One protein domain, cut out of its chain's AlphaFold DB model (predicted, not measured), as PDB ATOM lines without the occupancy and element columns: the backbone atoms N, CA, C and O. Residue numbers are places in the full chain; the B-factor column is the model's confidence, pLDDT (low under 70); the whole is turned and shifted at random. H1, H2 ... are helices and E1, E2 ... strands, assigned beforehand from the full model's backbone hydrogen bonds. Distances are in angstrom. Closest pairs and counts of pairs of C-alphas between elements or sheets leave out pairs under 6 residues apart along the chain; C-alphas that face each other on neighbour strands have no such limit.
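What this domain is: This is residues 29 to 61 and 105 to 184 of the 374 residues of an uncharacterized protein of Senna tora (UniProt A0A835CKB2). One long helix, H1, runs most of the length of the domain and crosses one face of a small sheet of three strands with its residues 42 to 57. Two short helices, H2 and H3, sit toward the end where H1 begins, with H3 packed on both H1 and H2, and the long link of residues 114 to 130 loops round at that end. The printed part has 113 residues, with three named helices and three named strands in the order H1, E1, H2, E2, E3, H3; the sheet has the order E1, E2, E3, antiparallel throughout, and the class is mixed, helices and strands. The whole is only just compact, close to loose, with a radius of gyration of the C-alphas of 15.4 A, and elongated, spanning 50 by 31 by 22 A.

How they stand to each other: Start with H1, residues 30 to 61, and the sheet of E1, residues 107 to 113, E2, residues 141 to 147, and E3, residues 153 to 159. H1 is on this sheet, over E1 and E2, at a height of 7.7 A. It runs slantwise to the strands, at 42 degrees to E1 on the local plane; the closest C-alphas of H1 and E1, those of Tyr 53 and Phe 109, are 7.3 A apart. E1 and E2 are antiparallel neighbours, with N 113 and O 141 within hydrogen-bond range at 2.8 A. E2 and E3 form a hairpin, with N 158 and O 142 at 2.7 A. H2, residues 131 to 138, is not on the sheet and is apart from H1. H3, residues 169 to 176, touches H1 by residues 35 to 43 of H1 alone, opposite ways at a steep tilt of 55 degrees; their closest C-alphas, Phe 42 and Ile 169, are 6.6 A apart. H3 also touches H2, at a steep tilt of 46 degrees, opposite ways, with the closest C-alphas, Arg 137 and Val 176, 5.3 A apart. H1 and H3 on one face of the sheet make two layers, a layer of helices and a layer of strands. In H1, H2 and H3 every O i to N i+4 pair is within hydrogen-bond range.

Where its parts are: Find C-alpha 30 at (25.572, 11.531, 19.850); from there H1 runs 46.9 A to C-alpha 61 at (34.885, 17.632, 65.439). E1 is 16.4 A long, H2 10.2 A, E2 19.9 A and E3 19.4 A. H3, 10.4 A long, ends at C-alpha 176 at (18.291, 17.008, 32.262).

The domain as a whole: The two C-alphas farthest apart, those of Ala 61 and Lys 127, are 50.9 A apart. Residues 62 to 104 are not printed, and C-alphas 61 and 105 are 20.8 A apart across this cut. The link from E1 to H2, 17 residues, is long. The mean pLDDT of the printed part is 89.5; look to residues 180 to 184 for the values under 70.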
ATOM      1  N   PRO A  29      25.714   6.909  19.296       74.75
ATOM      2  CA  PRO A  29      24.645   7.875  19.101       74.75
ATOM      3  C   PRO A  29      25.021   9.125  19.893       74.75
ATOM      4  O   PRO A  29      25.424   9.016  21.047       74.75
ATOM      5  N   ARG A  30      25.005  10.302  19.261       76.00
ATOM      6  CA  ARG A  30      25.572  11.531  19.850       76.00
ATOM      7  C   ARG A  30      24.937  11.879  21.206       76.00
ATOM      8  O   ARG A  30      25.592  12.456  22.066       76.00
ATOM      9  N   SER A  31      23.704  11.425  21.435       82.31
ATOM     10  CA  SER A  31      23.021  11.443  22.733       82.31
ATOM     11  C   SER A  31      23.774  10.695  23.842       82.31
ATOM     12  O   SER A  31      23.778  11.152  24.981       82.31
ATOM     13  N   LYS A  32      24.467   9.595  23.526       88.31
ATOM     14  CA  LYS A  32      25.333   8.858  24.459       88.31
ATOM     15  C   LYS A  32      26.548   9.679  24.875       88.31
ATOM     16  O   LYS A  32      26.883   9.683  26.047       88.31
ATOM     17  N   VAL A  33      27.168  10.415  23.951       88.44
ATOM     18  CA  VAL A  33      28.307  11.291  24.282       88.44
ATOM     19  C   VAL A  33      27.875  12.396  25.250       88.44
ATOM     20  O   VAL A  33      28.572  12.659  26.228       88.44
ATOM     21  N   LEU A  34      26.705  13.005  25.019       88.69
ATOM     22  CA  LEU A  34      26.127  13.981  25.947       88.69
ATOM     23  C   LEU A  34      25.817  13.344  27.310       88.69
ATOM     24  O   LEU A  34      26.199  13.902  28.336       88.69
ATOM     25  N   TYR A  35      25.189  12.164  27.327       92.31
ATOM     26  CA  TYR A  35      24.897  11.427  28.558       92.31
ATOM     27  C   TYR A  35      26.169  11.137  29.366       92.31
ATOM     28  O   TYR A  35      26.226  11.468  30.547       92.31
ATOM     29  N   ASP A  36      27.199  10.577  28.727       91.50
ATOM     30  CA  ASP A  36      28.476  10.238  29.363       91.50
ATOM     31  C   ASP A  36      29.159  11.507  29.912       91.50
ATOM     32  O   ASP A  36      29.605  11.537  31.058       91.50
ATOM     33  N   THR A  37      29.138  12.607  29.147       92.19
ATOM     34  CA  THR A  37      29.693  13.904  29.577       92.19
ATOM     35  C   THR A  37      28.967  14.458  30.806       92.19
ATOM     36  O   THR A  37      29.601  14.927  31.754       92.19
ATOM     37  N   LEU A  38      27.632  14.409  30.809       91.31
ATOM     38  CA  LEU A  38      26.824  14.828  31.953       91.31
ATOM     39  C   LEU A  38      27.093  13.934  33.165       91.31
ATOM     40  O   LEU A  38      27.255  14.437  34.278       91.31
ATOM     41  N   TYR A  39      27.191  12.625  32.954       93.88
ATOM     42  CA  TYR A  39      27.494  11.665  34.006       93.88
ATOM     43  C   TYR A  39      28.828  11.962  34.680       93.88
ATOM     44  O   TYR A  39      28.881  12.079  35.908       93.88
ATOM     45  N   ASP A  40      29.878  12.177  33.893       93.25
ATOM     46  CA  ASP A  40      31.203  12.520  34.403       93.25
ATOM     47  C   ASP A  40      31.207  13.854  35.153       93.25
ATOM     48  O   ASP A  40      31.840  13.977  36.210       93.25
ATOM     49  N   LEU A  41      30.461  14.847  34.660       92.94
ATOM     50  CA  LEU A  41      30.308  16.144  35.315       92.94
ATOM     51  C   LEU A  41      29.677  15.997  36.710       92.94
ATOM     52  O   LEU A  41      30.238  16.475  37.701       92.94
ATOM     53  N   PHE A  42      28.551  15.285  36.811       91.44
ATOM     54  CA  PHE A  42      27.882  15.036  38.090       91.44
ATOM     55  C   PHE A  42      28.720  14.162  39.027       91.44
ATOM     56  O   PHE A  42      28.762  14.424  40.230       91.44
ATOM     57  N   GLN A  43      29.431  13.163  38.501       92.12
ATOM     58  CA  GLN A  43      30.350  12.332  39.282       92.12
ATOM     59  C   GLN A  43      31.507  13.150  39.862       92.12
ATOM     60  O   GLN A  43      31.847  13.012  41.041       92.12
ATOM     61  N   LYS A  44      32.109  14.036  39.062       92.44
ATOM     62  CA  LYS A  44      33.195  14.914  39.511       92.44
ATOM     63  C   LYS A  44      32.729  15.840  40.633       92.44
ATOM     64  O   LYS A  44      33.417  15.943  41.650       92.44
ATOM     65  N   GLU A  45      31.560  16.456  40.487       90.12
ATOM     66  CA  GLU A  45      30.978  17.297  41.537       90.12
ATOM     67  C   GLU A  45      30.603  16.496  42.784       90.12
ATOM     68  O   GLU A  45      30.917  16.915  43.898       90.12
ATOM     69  N   ALA A  46      30.028  15.301  42.633       88.38
ATOM     70  CA  ALA A  46      29.727  14.422  43.761       88.38
ATOM     71  C   ALA A  46      30.996  14.047  44.552       88.38
ATOM     72  O   ALA A  46      30.979  14.054  45.787       88.38
ATOM     73  N   LYS A  47      32.120  13.789  43.868       91.75
ATOM     74  CA  LYS A  47      33.426  13.543  44.506       91.75
ATOM     75  C   LYS A  47      33.945  14.774  45.253       91.75
ATOM     76  O   LYS A  47      34.375  14.653  46.402       91.75
ATOM     77  N   GLN A  48      33.869  15.962  44.652       92.25
ATOM     78  CA  GLN A  48      34.257  17.209  45.326       92.25
ATOM     79  C   GLN A  48      33.384  17.484  46.556       92.25
ATOM     80  O   GLN A  48      33.894  17.842  47.617       92.25
ATOM     81  N   LEU A  49      32.082  17.231  46.445       87.94
ATOM     82  CA  LEU A  49      31.120  17.343  47.532       87.94
ATOM     83  C   LEU A  49      31.430  16.379  48.683       87.94
ATOM     84  O   LEU A  49      31.400  16.767  49.851       87.94
ATOM     85  N   LYS A  50      31.752  15.114  48.367       89.19
ATOM     86  CA  LYS A  50      32.228  14.129  49.353       89.19
ATOM     87  C   LYS A  50      33.443  14.679  50.105       89.19
ATOM     88  O   LYS A  50      33.417  14.682  51.334       89.19
ATOM     89  N   LYS A  51      34.437  15.216  49.394       93.75
ATOM     90  CA  LYS A  51      35.626  15.828  50.007       93.75
ATOM     91  C   LYS A  51      35.268  17.000  50.933       93.75
ATOM     92  O   LYS A  51      35.617  16.954  52.108       93.75
ATOM     93  N   ARG A  52      34.502  17.986  50.447       91.19
ATOM     94  CA  ARG A  52      34.067  19.156  51.241       91.19
ATOM     95  C   ARG A  52      33.322  18.754  52.511       91.19
ATOM     96  O   ARG A  52      33.574  19.306  53.575       91.19
ATOM     97  N   TYR A  53      32.439  17.763  52.414       89.62
ATOM     98  CA  TYR A  53      31.713  17.242  53.567       89.62
ATOM     99  C   TYR A  53      32.634  16.595  54.607       89.62
ATOM    100  O   TYR A  53      32.451  16.834  55.800       89.62
ATOM    101  N   ARG A  54      33.632  15.801  54.187       89.75
ATOM    102  CA  ARG A  54      34.622  15.229  55.117       89.75
ATOM    103  C   ARG A  54      35.410  16.330  55.821       89.75
ATOM    104  O   ARG A  54      35.568  16.275  57.038       89.75
ATOM    105  N   ASP A  55      35.856  17.334  55.072       91.81
ATOM    106  CA  ASP A  55      36.598  18.470  55.624       91.81
ATOM    107  C   ASP A  55      35.743  19.250  56.636       91.81
ATOM    108  O   ASP A  55      36.209  19.584  57.725       91.81
ATOM    109  N   GLU A  56      34.463  19.468  56.332       89.81
ATOM    110  CA  GLU A  56      33.515  20.126  57.233       89.81
ATOM    111  C   GLU A  56      33.223  19.292  58.490       89.81
ATOM    112  O   GLU A  56      33.214  19.819  59.604       89.81
ATOM    113  N   LYS A  57      33.067  17.970  58.348       88.94
ATOM    114  CA  LYS A  57      32.917  17.046  59.483       88.94
ATOM    115  C   LYS A  57      34.140  17.109  60.408       88.94
ATOM    116  O   LYS A  57      33.971  17.204  61.625       88.94
ATOM    117  N   LYS A  58      35.357  17.133  59.848       92.19
ATOM    118  CA  LYS A  58      36.612  17.298  60.607       92.19
ATOM    119  C   LYS A  58      36.671  18.648  61.330       92.19
ATOM    120  O   LYS A  58      37.038  18.693  62.503       92.19
ATOM    121  N   ARG A  59      36.253  19.741  60.680       90.62
ATOM    122  CA  ARG A  59      36.168  21.066  61.324       90.62
ATOM    123  C   ARG A  59      35.208  21.071  62.510       90.62
ATOM    124  O   ARG A  59      35.567  21.590  63.563       90.62
ATOM    125  N   ARG A  60      34.028  20.457  62.371       87.75
ATOM    126  CA  ARG A  60      33.048  20.357  63.466       87.75
ATOM    127  C   ARG A  60      33.596  19.564  64.651       87.75
ATOM    128  O   ARG A  60      33.501  20.038  65.782       87.75
ATOM    129  N   ALA A  61      34.236  18.423  64.392       89.31
ATOM    130  CA  ALA A  61      34.885  17.632  65.439       89.31
ATOM    131  C   ALA A  61      35.936  18.459  66.204       89.31
ATOM    132  O   ALA A  61      35.901  18.516  67.433       89.31
ATOM    133  N   ASN A 105      14.168  13.547  59.298       84.75
ATOM    134  CA  ASN A 105      15.572  13.347  58.940       84.75
ATOM    135  C   ASN A 105      16.242  14.718  58.813       84.75
ATOM    136  O   ASN A 105      15.765  15.569  58.050       84.75
ATOM    137  N   GLU A 106      17.290  14.932  59.599       88.19
ATOM    138  CA  GLU A 106      17.993  16.203  59.664       88.19
ATOM    139  C   GLU A 106      18.852  16.381  58.409       88.19
ATOM    140  O   GLU A 106      19.462  15.434  57.901       88.19
ATOM    141  N   VAL A 107      18.850  17.596  57.860       90.44
ATOM    142  CA  VAL A 107      19.738  17.957  56.753       90.44
ATOM    143  C   VAL A 107      21.078  18.315  57.373       90.44
ATOM    144  O   VAL A 107      21.223  19.375  57.973       90.44
ATOM    145  N   VAL A 108      22.050  17.417  57.246       91.50
ATOM    146  CA  VAL A 108      23.380  17.594  57.851       91.50
ATOM    147  C   VAL A 108      24.244  18.531  57.012       91.50
ATOM    148  O   VAL A 108      25.112  19.237  57.534       91.50
ATOM    149  N   PHE A 109      24.001  18.537  55.700       91.88
ATOM    150  CA  PHE A 109      24.782  19.286  54.732       91.88
ATOM    151  C   PHE A 109      23.928  19.679  53.524       91.88
ATOM    152  O   PHE A 109      23.139  18.878  53.012       91.88
ATOM    153  N   GLU A 110      24.111  20.909  53.056       94.12
ATOM    154  CA  GLU A 110      23.412  21.478  51.910       94.12
ATOM    155  C   GLU A 110      24.375  22.376  51.131       94.12
ATOM    156  O   GLU A 110      25.004  23.259  51.709       94.12
ATOM    157  N   GLU A 111      24.493  22.147  49.824       93.75
ATOM    158  CA  GLU A 111      25.337  22.958  48.941       93.75
ATOM    159  C   GLU A 111      24.641  23.204  47.601       93.75
ATOM    160  O   GLU A 111      23.940  22.337  47.072       93.75
ATOM    161  N   ILE A 112      24.823  24.406  47.056       95.00
ATOM    162  CA  ILE A 112      24.325  24.789  45.734       95.00
ATOM    163  C   ILE A 112      25.402  24.439  44.705       95.00
ATOM    164  O   ILE A 112      26.537  24.896  44.816       95.00
ATOM    165  N   LEU A 113      25.040  23.645  43.698       92.75
ATOM    166  CA  LEU A 113      25.918  23.303  42.585       92.75
ATOM    167  C   LEU A 113      25.721  24.289  41.434       92.75
ATOM    168  O   LEU A 113      24.595  24.563  41.010       92.75
ATOM    169  N   SER A 114      26.840  24.773  40.904       89.56
ATOM    170  CA  SER A 114      26.889  25.562  39.675       89.56
ATOM    171  C   SER A 114      27.435  24.673  38.570       89.56
ATOM    172  O   SER A 114      28.642  24.483  38.463       89.56
ATOM    173  N   LEU A 115      26.533  24.073  37.798       90.88
ATOM    174  CA  LEU A 115      26.886  23.176  36.705       90.88
ATOM    175  C   LEU A 115      26.850  23.944  35.390       90.88
ATOM    176  O   LEU A 115      25.923  24.711  35.128       90.88
ATOM    177  N   SER A 116      27.857  23.718  34.559       90.88
ATOM    178  CA  SER A 116      27.934  24.251  33.204       90.88
ATOM    179  C   SER A 116      28.517  23.188  32.290       90.88
ATOM    180  O   SER A 116      29.432  22.465  32.694       90.88
ATOM    181  N   LEU A 117      28.024  23.110  31.055       90.00
ATOM    182  CA  LEU A 117      28.653  22.270  30.042       90.00
ATOM    183  C   LEU A 117      30.110  22.716  29.821       90.00
ATOM    184  O   LEU A 117      30.409  23.909  29.951       90.00
ATOM    185  N   PRO A 118      31.025  21.787  29.496       88.44
ATOM    186  CA  PRO A 118      32.377  22.154  29.110       88.44
ATOM    187  C   PRO A 118      32.359  23.158  27.943       88.44
ATOM    188  O   PRO A 118      31.554  23.003  27.026       88.44
ATOM    189  N   PRO A 119      33.258  24.158  27.920       87.75
ATOM    190  CA  PRO A 119      33.229  25.229  26.917       87.75
ATOM    191  C   PRO A 119      33.475  24.736  25.483       87.75
ATOM    192  O   PRO A 119      33.158  25.427  24.527       87.75
ATOM    193  N   HIS A 120      34.053  23.544  25.338       87.12
ATOM    194  CA  HIS A 120      34.342  22.891  24.063       87.12
ATOM    195  C   HIS A 120      33.254  21.893  23.638       87.12
ATOM    196  O   HIS A 120      33.428  21.194  22.643       87.12
ATOM    197  N   PHE A 121      32.163  21.767  24.397       87.06
ATOM    198  CA  PHE A 121      31.079  20.862  24.043       87.06
ATOM    199  C   PHE A 121      30.256  21.461  22.893       87.06
ATOM    200  O   PHE A 121      29.565  22.463  23.080       87.06
ATOM    201  N   ASP A 122      30.330  20.860  21.700       85.56
ATOM    202  CA  ASP A 122      29.573  21.327  20.536       85.56
ATOM    203  C   ASP A 122      28.096  20.932  20.642       85.56
ATOM    204  O   ASP A 122      27.676  19.818  20.312       85.56
ATOM    205  N   VAL A 123      27.307  21.906  21.084       83.44
ATOM    206  CA  VAL A 123      25.849  21.859  21.227       83.44
ATOM    207  C   VAL A 123      25.157  21.550  19.893       83.44
ATOM    208  O   VAL A 123      24.154  20.841  19.868       83.44
ATOM    209  N   SER A 124      25.720  22.018  18.775       81.94
ATOM    210  CA  SER A 124      25.142  21.884  17.427       81.94
ATOM    211  C   SER A 124      25.130  20.438  16.932       81.94
ATOM    212  O   SER A 124      24.430  20.089  15.977       81.94
ATOM    213  N   SER A 125      25.930  19.577  17.560       80.31
ATOM    214  CA  SER A 125      26.105  18.195  17.137       80.31
ATOM    215  C   SER A 125      24.943  17.280  17.548       80.31
ATOM    216  O   SER A 125      24.734  16.254  16.893       80.31
ATOM    217  N   VAL A 126      24.159  17.629  18.573       85.50
ATOM    218  CA  VAL A 126      23.100  16.775  19.137       85.50
ATOM    219  C   VAL A 126      21.747  17.139  18.514       85.50
ATOM    220  O   VAL A 126      21.127  18.120  18.898       85.50
ATOM    221  N   LYS A 127      21.284  16.356  17.529       81.56
ATOM    222  CA  LYS A 127      20.080  16.685  16.733       81.56
ATOM    223  C   LYS A 127      18.740  16.315  17.385       81.56
ATOM    224  O   LYS A 127      17.712  16.801  16.934       81.56
ATOM    225  N   ASP A 128      18.759  15.511  18.446       84.38
ATOM    226  CA  ASP A 128      17.548  14.909  19.032       84.38
ATOM    227  C   ASP A 128      17.229  15.417  20.446       84.38
ATOM    228  O   ASP A 128      16.336  14.899  21.114       84.38
ATOM    229  N   VAL A 129      17.988  16.397  20.936       87.00
ATOM    230  CA  VAL A 129      17.847  16.929  22.293       87.00
ATOM    231  C   VAL A 129      17.677  18.435  22.199       87.00
ATOM    232  O   VAL A 129      18.494  19.114  21.580       87.00
ATOM    233  N   ASP A 130      16.631  18.962  22.834       91.31
ATOM    234  CA  ASP A 130      16.476  20.404  22.988       91.31
ATOM    235  C   ASP A 130      17.557  20.927  23.941       91.31
ATOM    236  O   ASP A 130      17.476  20.809  25.164       91.31
ATOM    237  N   MET A 131      18.617  21.486  23.366       91.12
ATOM    238  CA  MET A 131      19.753  21.966  24.141       91.12
ATOM    239  C   MET A 131      19.423  23.199  24.985       91.12
ATOM    240  O   MET A 131      20.063  23.396  26.018       91.12
ATOM    241  N   ASN A 132      18.409  23.991  24.618       91.75
ATOM    242  CA  ASN A 132      17.953  25.089  25.473       91.75
ATOM    243  C   ASN A 132      17.350  24.529  26.762       91.75
ATOM    244  O   ASN A 132      17.681  24.998  27.852       91.75
ATOM    245  N   LEU A 133      16.554  23.463  26.641       91.88
ATOM    246  CA  LEU A 133      16.009  22.739  27.783       91.88
ATOM    247  C   LEU A 133      17.117  22.128  28.651       91.88
ATOM    248  O   LEU A 133      17.058  22.224  29.876       91.88
ATOM    249  N   VAL A 134      18.147  21.534  28.037       93.06
ATOM    250  CA  VAL A 134      19.311  20.996  28.767       93.06
ATOM    251  C   VAL A 134      20.026  22.099  29.544       93.06
ATOM    252  O   VAL A 134      20.286  21.931  30.734       93.06
ATOM    253  N   ILE A 135      20.324  23.234  28.907       92.81
ATOM    254  CA  ILE A 135      21.007  24.369  29.549       92.81
ATOM    255  C   ILE A 135      20.168  24.918  30.707       92.81
ATOM    256  O   ILE A 135      20.701  25.145  31.797       92.81
ATOM    257  N   GLU A 136      18.859  25.079  30.510       93.50
ATOM    258  CA  GLU A 136      17.942  25.515  31.562       93.50
ATOM    259  C   GLU A 136      17.949  24.539  32.749       93.50
ATOM    260  O   GLU A 136      18.087  24.959  33.902       93.50
ATOM    261  N   ARG A 137      17.862  23.230  32.471       94.25
ATOM    262  CA  ARG A 137      17.828  22.165  33.487       94.25
ATOM    263  C   ARG A 137      19.172  21.903  34.150       94.25
ATOM    264  O   ARG A 137      19.193  21.318  35.228       94.25
ATOM    265  N   LEU A 138      20.287  22.312  33.554       94.31
ATOM    266  CA  LEU A 138      21.603  22.297  34.201       94.31
ATOM    267  C   LEU A 138      21.767  23.433  35.213       94.31
ATOM    268  O   LEU A 138      22.630  23.360  36.089       94.31
ATOM    269  N   GLY A 139      20.928  24.463  35.141       91.88
ATOM    270  CA  GLY A 139      20.944  25.558  36.095       91.88
ATOM    271  C   GLY A 139      20.427  25.159  37.481       91.88
ATOM    272  O   GLY A 139      19.508  24.364  37.633       91.88
ATOM    273  N   ARG A 140      20.968  25.810  38.518       92.19
ATOM    274  CA  ARG A 140      20.355  25.898  39.861       92.19
ATOM    275  C   ARG A 140      20.096  24.541  40.530       92.19
ATOM    276  O   ARG A 140      18.977  24.232  40.951       92.19
ATOM    277  N   TRP A 141      21.156  23.763  40.702       97.06
ATOM    278  CA  TRP A 141      21.110  22.515  41.456       97.06
ATOM    279  C   TRP A 141      21.489  22.722  42.911       97.06
ATOM    280  O   TRP A 141      22.275  23.596  43.266       97.06
ATOM    281  N   ARG A 142      20.938  21.878  43.774       96.25
ATOM    282  CA  ARG A 142      21.273  21.839  45.190       96.25
ATOM    283  C   ARG A 142      21.392  20.404  45.646       96.25
ATOM    284  O   ARG A 142      20.458  19.630  45.459       96.25
ATOM    285  N   VAL A 143      22.498  20.055  46.283       96.19
ATOM    286  CA  VAL A 143      22.674  18.728  46.867       96.19
ATOM    287  C   VAL A 143      22.450  18.800  48.363       96.19
ATOM    288  O   VAL A 143      23.028  19.634  49.057       96.19
ATOM    289  N   GLN A 144      21.584  17.920  48.853       95.94
ATOM    290  CA  GLN A 144      21.275  17.768  50.266       95.94
ATOM    291  C   GLN A 144      21.741  16.398  50.735       95.94
ATOM    292  O   GLN A 144      21.389  15.388  50.124       95.94
ATOM    293  N   ARG A 145      22.465  16.346  51.854       94.31
ATOM    294  CA  ARG A 145      22.688  15.095  52.582       94.31
ATOM    295  C   ARG A 145      21.806  15.039  53.809       94.31
ATOM    296  O   ARG A 145      21.789  15.972  54.614       94.31
ATOM    297  N   ARG A 146      21.061  13.946  53.930       93.94
ATOM    298  CA  ARG A 146      20.156  13.709  55.055       93.94
ATOM    299  C   ARG A 146      20.620  12.493  55.821       93.94
ATOM    300  O   ARG A 146      20.803  11.433  55.230       93.94
ATOM    301  N   GLU A 147      20.773  12.649  57.123       93.44
ATOM    302  CA  GLU A 147      21.105  11.536  57.999       93.44
ATOM    303  C   GLU A 147      19.823  10.787  58.375       93.44
ATOM    304  O   GLU A 147      18.795  11.375  58.734       93.44
ATOM    305  N   ARG A 148      19.858   9.467  58.210       91.31
ATOM    306  CA  ARG A 148      18.812   8.556  58.670       91.31
ATOM    307  C   ARG A 148      18.972   8.327  60.169       91.31
ATOM    308  O   ARG A 148      20.059   8.446  60.718       91.31
ATOM    309  N   ASN A 149      17.920   7.827  60.814       88.12
ATOM    310  CA  ASN A 149      17.996   7.377  62.212       88.12
ATOM    311  C   ASN A 149      19.083   6.305  62.449       88.12
ATOM    312  O   ASN A 149      19.521   6.121  63.579       88.12
ATOM    313  N   SER A 150      19.512   5.594  61.396       90.12
ATOM    314  CA  SER A 150      20.605   4.615  61.432       90.12
ATOM    315  C   SER A 150      22.007   5.231  61.341       90.12
ATOM    316  O   SER A 150      22.968   4.478  61.237       90.12
ATOM    317  N   LYS A 151      22.136   6.565  61.336       88.19
ATOM    318  CA  LYS A 151      23.375   7.321  61.062       88.19
ATOM    319  C   LYS A 151      23.937   7.182  59.642       88.19
ATOM    320  O   LYS A 151      24.974   7.753  59.329       88.19
ATOM    321  N   MET A 152      23.249   6.459  58.757       89.88
ATOM    322  CA  MET A 152      23.591   6.447  57.333       89.88
ATOM    323  C   MET A 152      23.145   7.752  56.680       89.88
ATOM    324  O   MET A 152      22.052   8.247  56.973       89.88
ATOM    325  N   THR A 153      23.951   8.288  55.768       91.44
ATOM    326  CA  THR A 153      23.619   9.518  55.042       91.44
ATOM    327  C   THR A 153      23.163   9.224  53.624       91.44
ATOM    328  O   THR A 153      23.887   8.618  52.848       91.44
ATOM    329  N   ASP A 154      21.994   9.735  53.258       94.25
ATOM    330  CA  ASP A 154      21.510   9.721  51.881       94.25
ATOM    331  C   ASP A 154      21.853  11.030  51.178       94.25
ATOM    332  O   ASP A 154      21.677  12.107  51.756       94.25
ATOM    333  N   THR A 155      22.241  10.953  49.906       94.88
ATOM    334  CA  THR A 155      22.422  12.128  49.047       94.88
ATOM    335  C   THR A 155      21.189  12.338  48.164       94.88
ATOM    336  O   THR A 155      20.712  11.411  47.516       94.88
ATOM    337  N   TYR A 156      20.680  13.568  48.126       96.75
ATOM    338  CA  TYR A 156      19.546  13.982  47.305       96.75
ATOM    339  C   TYR A 156      19.940  15.158  46.415       96.75
ATOM    340  O   TYR A 156      20.430  16.176  46.906       96.75
ATOM    341  N   TYR A 157      19.659  15.054  45.121       96.94
ATOM    342  CA  TYR A 157      19.868  16.118  44.143       96.94
ATOM    343  C   TYR A 157      18.545  16.854  43.933       96.94
ATOM    344  O   TYR A 157      17.554  16.263  43.516       96.94
ATOM    345  N   CYS A 158      18.496  18.135  44.267       97.06
ATOM    346  CA  CYS A 158      17.306  18.969  44.169       97.06
ATOM    347  C   CYS A 158      17.493  19.989  43.046       97.06
ATOM    348  O   CYS A 158      18.358  20.859  43.153       97.06
ATOM    349  N   HIS A 159      16.656  19.934  42.016       96.75
ATOM    350  CA  HIS A 159      16.607  20.990  41.009       96.75
ATOM    351  C   HIS A 159      15.713  22.124  41.520       96.75
ATOM    352  O   HIS A 159      14.537  21.906  41.832       96.75
ATOM    353  N   LEU A 160      16.259  23.333  41.665       94.94
ATOM    354  CA  LEU A 160      15.565  24.425  42.356       94.94
ATOM    355  C   LEU A 160      14.396  24.989  41.545       94.94
ATOM    356  O   LEU A 160      13.368  25.326  42.131       94.94
ATOM    357  N   SER A 161      14.527  25.055  40.217       93.88
ATOM    358  CA  SER A 161      13.488  25.619  39.346       93.88
ATOM    359  C   SER A 161      12.268  24.698  39.252       93.88
ATOM    360  O   SER A 161      11.145  25.138  39.475       93.88
ATOM    361  N   SER A 162      12.481  23.399  39.007       94.06
ATOM    362  CA  SER A 162      11.384  22.424  38.871       94.06
ATOM    363  C   SER A 162      10.917  21.821  40.200       94.06
ATOM    364  O   SER A 162       9.901  21.132  40.243       94.06
ATOM    365  N   ARG A 163      11.655  22.058  41.294       95.06
ATOM    366  CA  ARG A 163      11.409  21.493  42.634       95.06
ATOM    367  C   ARG A 163      11.423  19.958  42.679       95.06
ATOM    368  O   ARG A 163      10.955  19.369  43.655       95.06
ATOM    369  N   HIS A 164      11.981  19.301  41.662       94.69
ATOM    370  CA  HIS A 164      12.183  17.857  41.676       94.69
ATOM    371  C   HIS A 164      13.356  17.467  42.577       94.69
ATOM    372  O   HIS A 164      14.331  18.203  42.734       94.69
ATOM    373  N   THR A 165      13.231  16.296  43.198       95.88
ATOM    374  CA  THR A 165      14.262  15.693  44.044       95.88
ATOM    375  C   THR A 165      14.585  14.307  43.511       95.88
ATOM    376  O   THR A 165      13.680  13.485  43.366       95.88
ATOM    377  N   PHE A 166      15.865  14.056  43.281       96.12
ATOM    378  CA  PHE A 166      16.408  12.824  42.724       96.12
ATOM    379  C   PHE A 166      17.343  12.169  43.737       96.12
ATOM    380  O   PHE A 166      17.925  12.847  44.593       96.12
ATOM    381  N   ARG A 167      17.468  10.846  43.667       95.69
ATOM    382  CA  ARG A 167      18.290  10.040  44.587       95.69
ATOM    383  C   ARG A 167      19.568   9.521  43.939       95.69
ATOM    384  O   ARG A 167      20.443   9.040  44.648       95.69
ATOM    385  N   SER A 168      19.685   9.616  42.617       95.19
ATOM    386  CA  SER A 168      20.830   9.102  41.871       95.19
ATOM    387  C   SER A 168      21.220  10.028  40.717       95.19
ATOM    388  O   SER A 168      20.414  10.829  40.248       95.19
ATOM    389  N   ILE A 169      22.471   9.918  40.263       95.00
ATOM    390  CA  ILE A 169      22.980  10.666  39.104       95.00
ATOM    391  C   ILE A 169      22.236  10.282  37.809       95.00
ATOM    392  O   ILE A 169      21.846  11.195  37.088       95.00
ATOM    393  N   PRO A 170      21.950   8.994  37.516       94.94
ATOM    394  CA  PRO A 170      21.158   8.629  36.339       94.94
ATOM    395  C   PRO A 170      19.781   9.302  36.292       94.94
ATOM    396  O   PRO A 170      19.407   9.844  35.261       94.94
ATOM    397  N   GLU A 171      19.062   9.366  37.423       94.38
ATOM    398  CA  GLU A 171      17.771  10.071  37.497       94.38
ATOM    399  C   GLU A 171      17.896  11.565  37.156       94.38
ATOM    400  O   GLU A 171      17.003  12.148  36.542       94.38
ATOM    401  N   VAL A 172      19.006  12.188  37.560       95.00
ATOM    402  CA  VAL A 172      19.296  13.588  37.241       95.00
ATOM    403  C   VAL A 172      19.567  13.766  35.753       95.00
ATOM    404  O   VAL A 172      19.044  14.706  35.159       95.00
ATOM    405  N   ILE A 173      20.352  12.881  35.140       94.62
ATOM    406  CA  ILE A 173      20.671  12.982  33.712       94.62
ATOM    407  C   ILE A 173      19.426  12.739  32.870       94.62
ATOM    408  O   ILE A 173      19.168  13.531  31.973       94.62
ATOM    409  N   ASP A 174      18.616  11.730  33.192       92.75
ATOM    410  CA  ASP A 174      17.341  11.490  32.508       92.75
ATOM    411  C   ASP A 174      16.450  12.740  32.563       92.75
ATOM    412  O   ASP A 174      15.894  13.168  31.547       92.75
ATOM    413  N   PHE A 175      16.381  13.384  33.736       94.38
ATOM    414  CA  PHE A 175      15.682  14.654  33.893       94.38
ATOM    415  C   PHE A 175      16.303  15.766  33.041       94.38
ATOM    416  O   PHE A 175      15.570  16.457  32.343       94.38
ATOM    417  N   VAL A 176      17.621  15.961  33.057       93.81
ATOM    418  CA  VAL A 176      18.291  17.008  32.262       93.81
ATOM    419  C   VAL A 176      18.081  16.789  30.763       93.81
ATOM    420  O   VAL A 176      17.778  17.737  30.048       93.81
ATOM    421  N   MET A 177      18.162  15.541  30.308       91.00
ATOM    422  CA  MET A 177      18.040  15.144  28.906       91.00
ATOM    423  C   MET A 177      16.614  15.244  28.359       91.00
ATOM    424  O   MET A 177      16.405  15.037  27.168       91.00
ATOM    425  N   GLY A 178      15.615  15.509  29.207       89.00
ATOM    426  CA  GLY A 178      14.223  15.528  28.756       89.00
ATOM    427  C   GLY A 178      13.705  14.161  28.329       89.00
ATOM    428  O   GLY A 178      12.634  14.083  27.736       89.00
ATOM    429  N   VAL A 179      14.424  13.088  28.669       86.94
ATOM    430  CA  VAL A 179      13.914  11.733  28.515       86.94
ATOM    431  C   VAL A 179      12.774  11.644  29.510       86.94
ATOM    432  O   VAL A 179      13.013  11.604  30.716       86.94
ATOM    433  N   GLU A 180      11.533  11.705  29.024       64.69
ATOM    434  CA  GLU A 180      10.352  11.480  29.844       64.69
ATOM    435  C   GLU A 180      10.528  10.126  30.519       64.69
ATOM    436  O   GLU A 180      10.250   9.066  29.951       64.69
ATOM    437  N   SER A 181      11.047  10.141  31.745       55.66
ATOM    438  CA  SER A 181      11.131   8.945  32.539       55.66
ATOM    439  C   SER A 181       9.677   8.600  32.813       55.66
ATOM    440  O   SER A 181       9.062   9.098  33.750       55.66
ATOM    441  N   SER A 182       9.109   7.704  32.015       51.56
ATOM    442  CA  SER A 182       7.822   7.053  32.282       51.56
ATOM    443  C   SER A 182       7.772   6.428  33.692       51.56
ATOM    444  O   SER A 182       6.699   6.087  34.193       51.56
ATOM    445  N   ARG A 183       8.937   6.331  34.351       54.34
ATOM    446  CA  ARG A 183       9.193   5.945  35.744       54.34
ATOM    447  C   ARG A 183       8.971   7.058  36.780       54.34
ATOM    448  O   ARG A 183       8.670   6.740  37.924       54.34
ATOM    449  N   LEU A 184       9.025   8.339  36.404       52.97
ATOM    450  CA  LEU A 184       8.668   9.489  37.251       52.97
ATOM    451  C   LEU A 184       7.153   9.735  37.294       52.97
ATOM    452  O   LEU A 184       6.706  10.834  37.633       52.97
TER     453      LEU A 184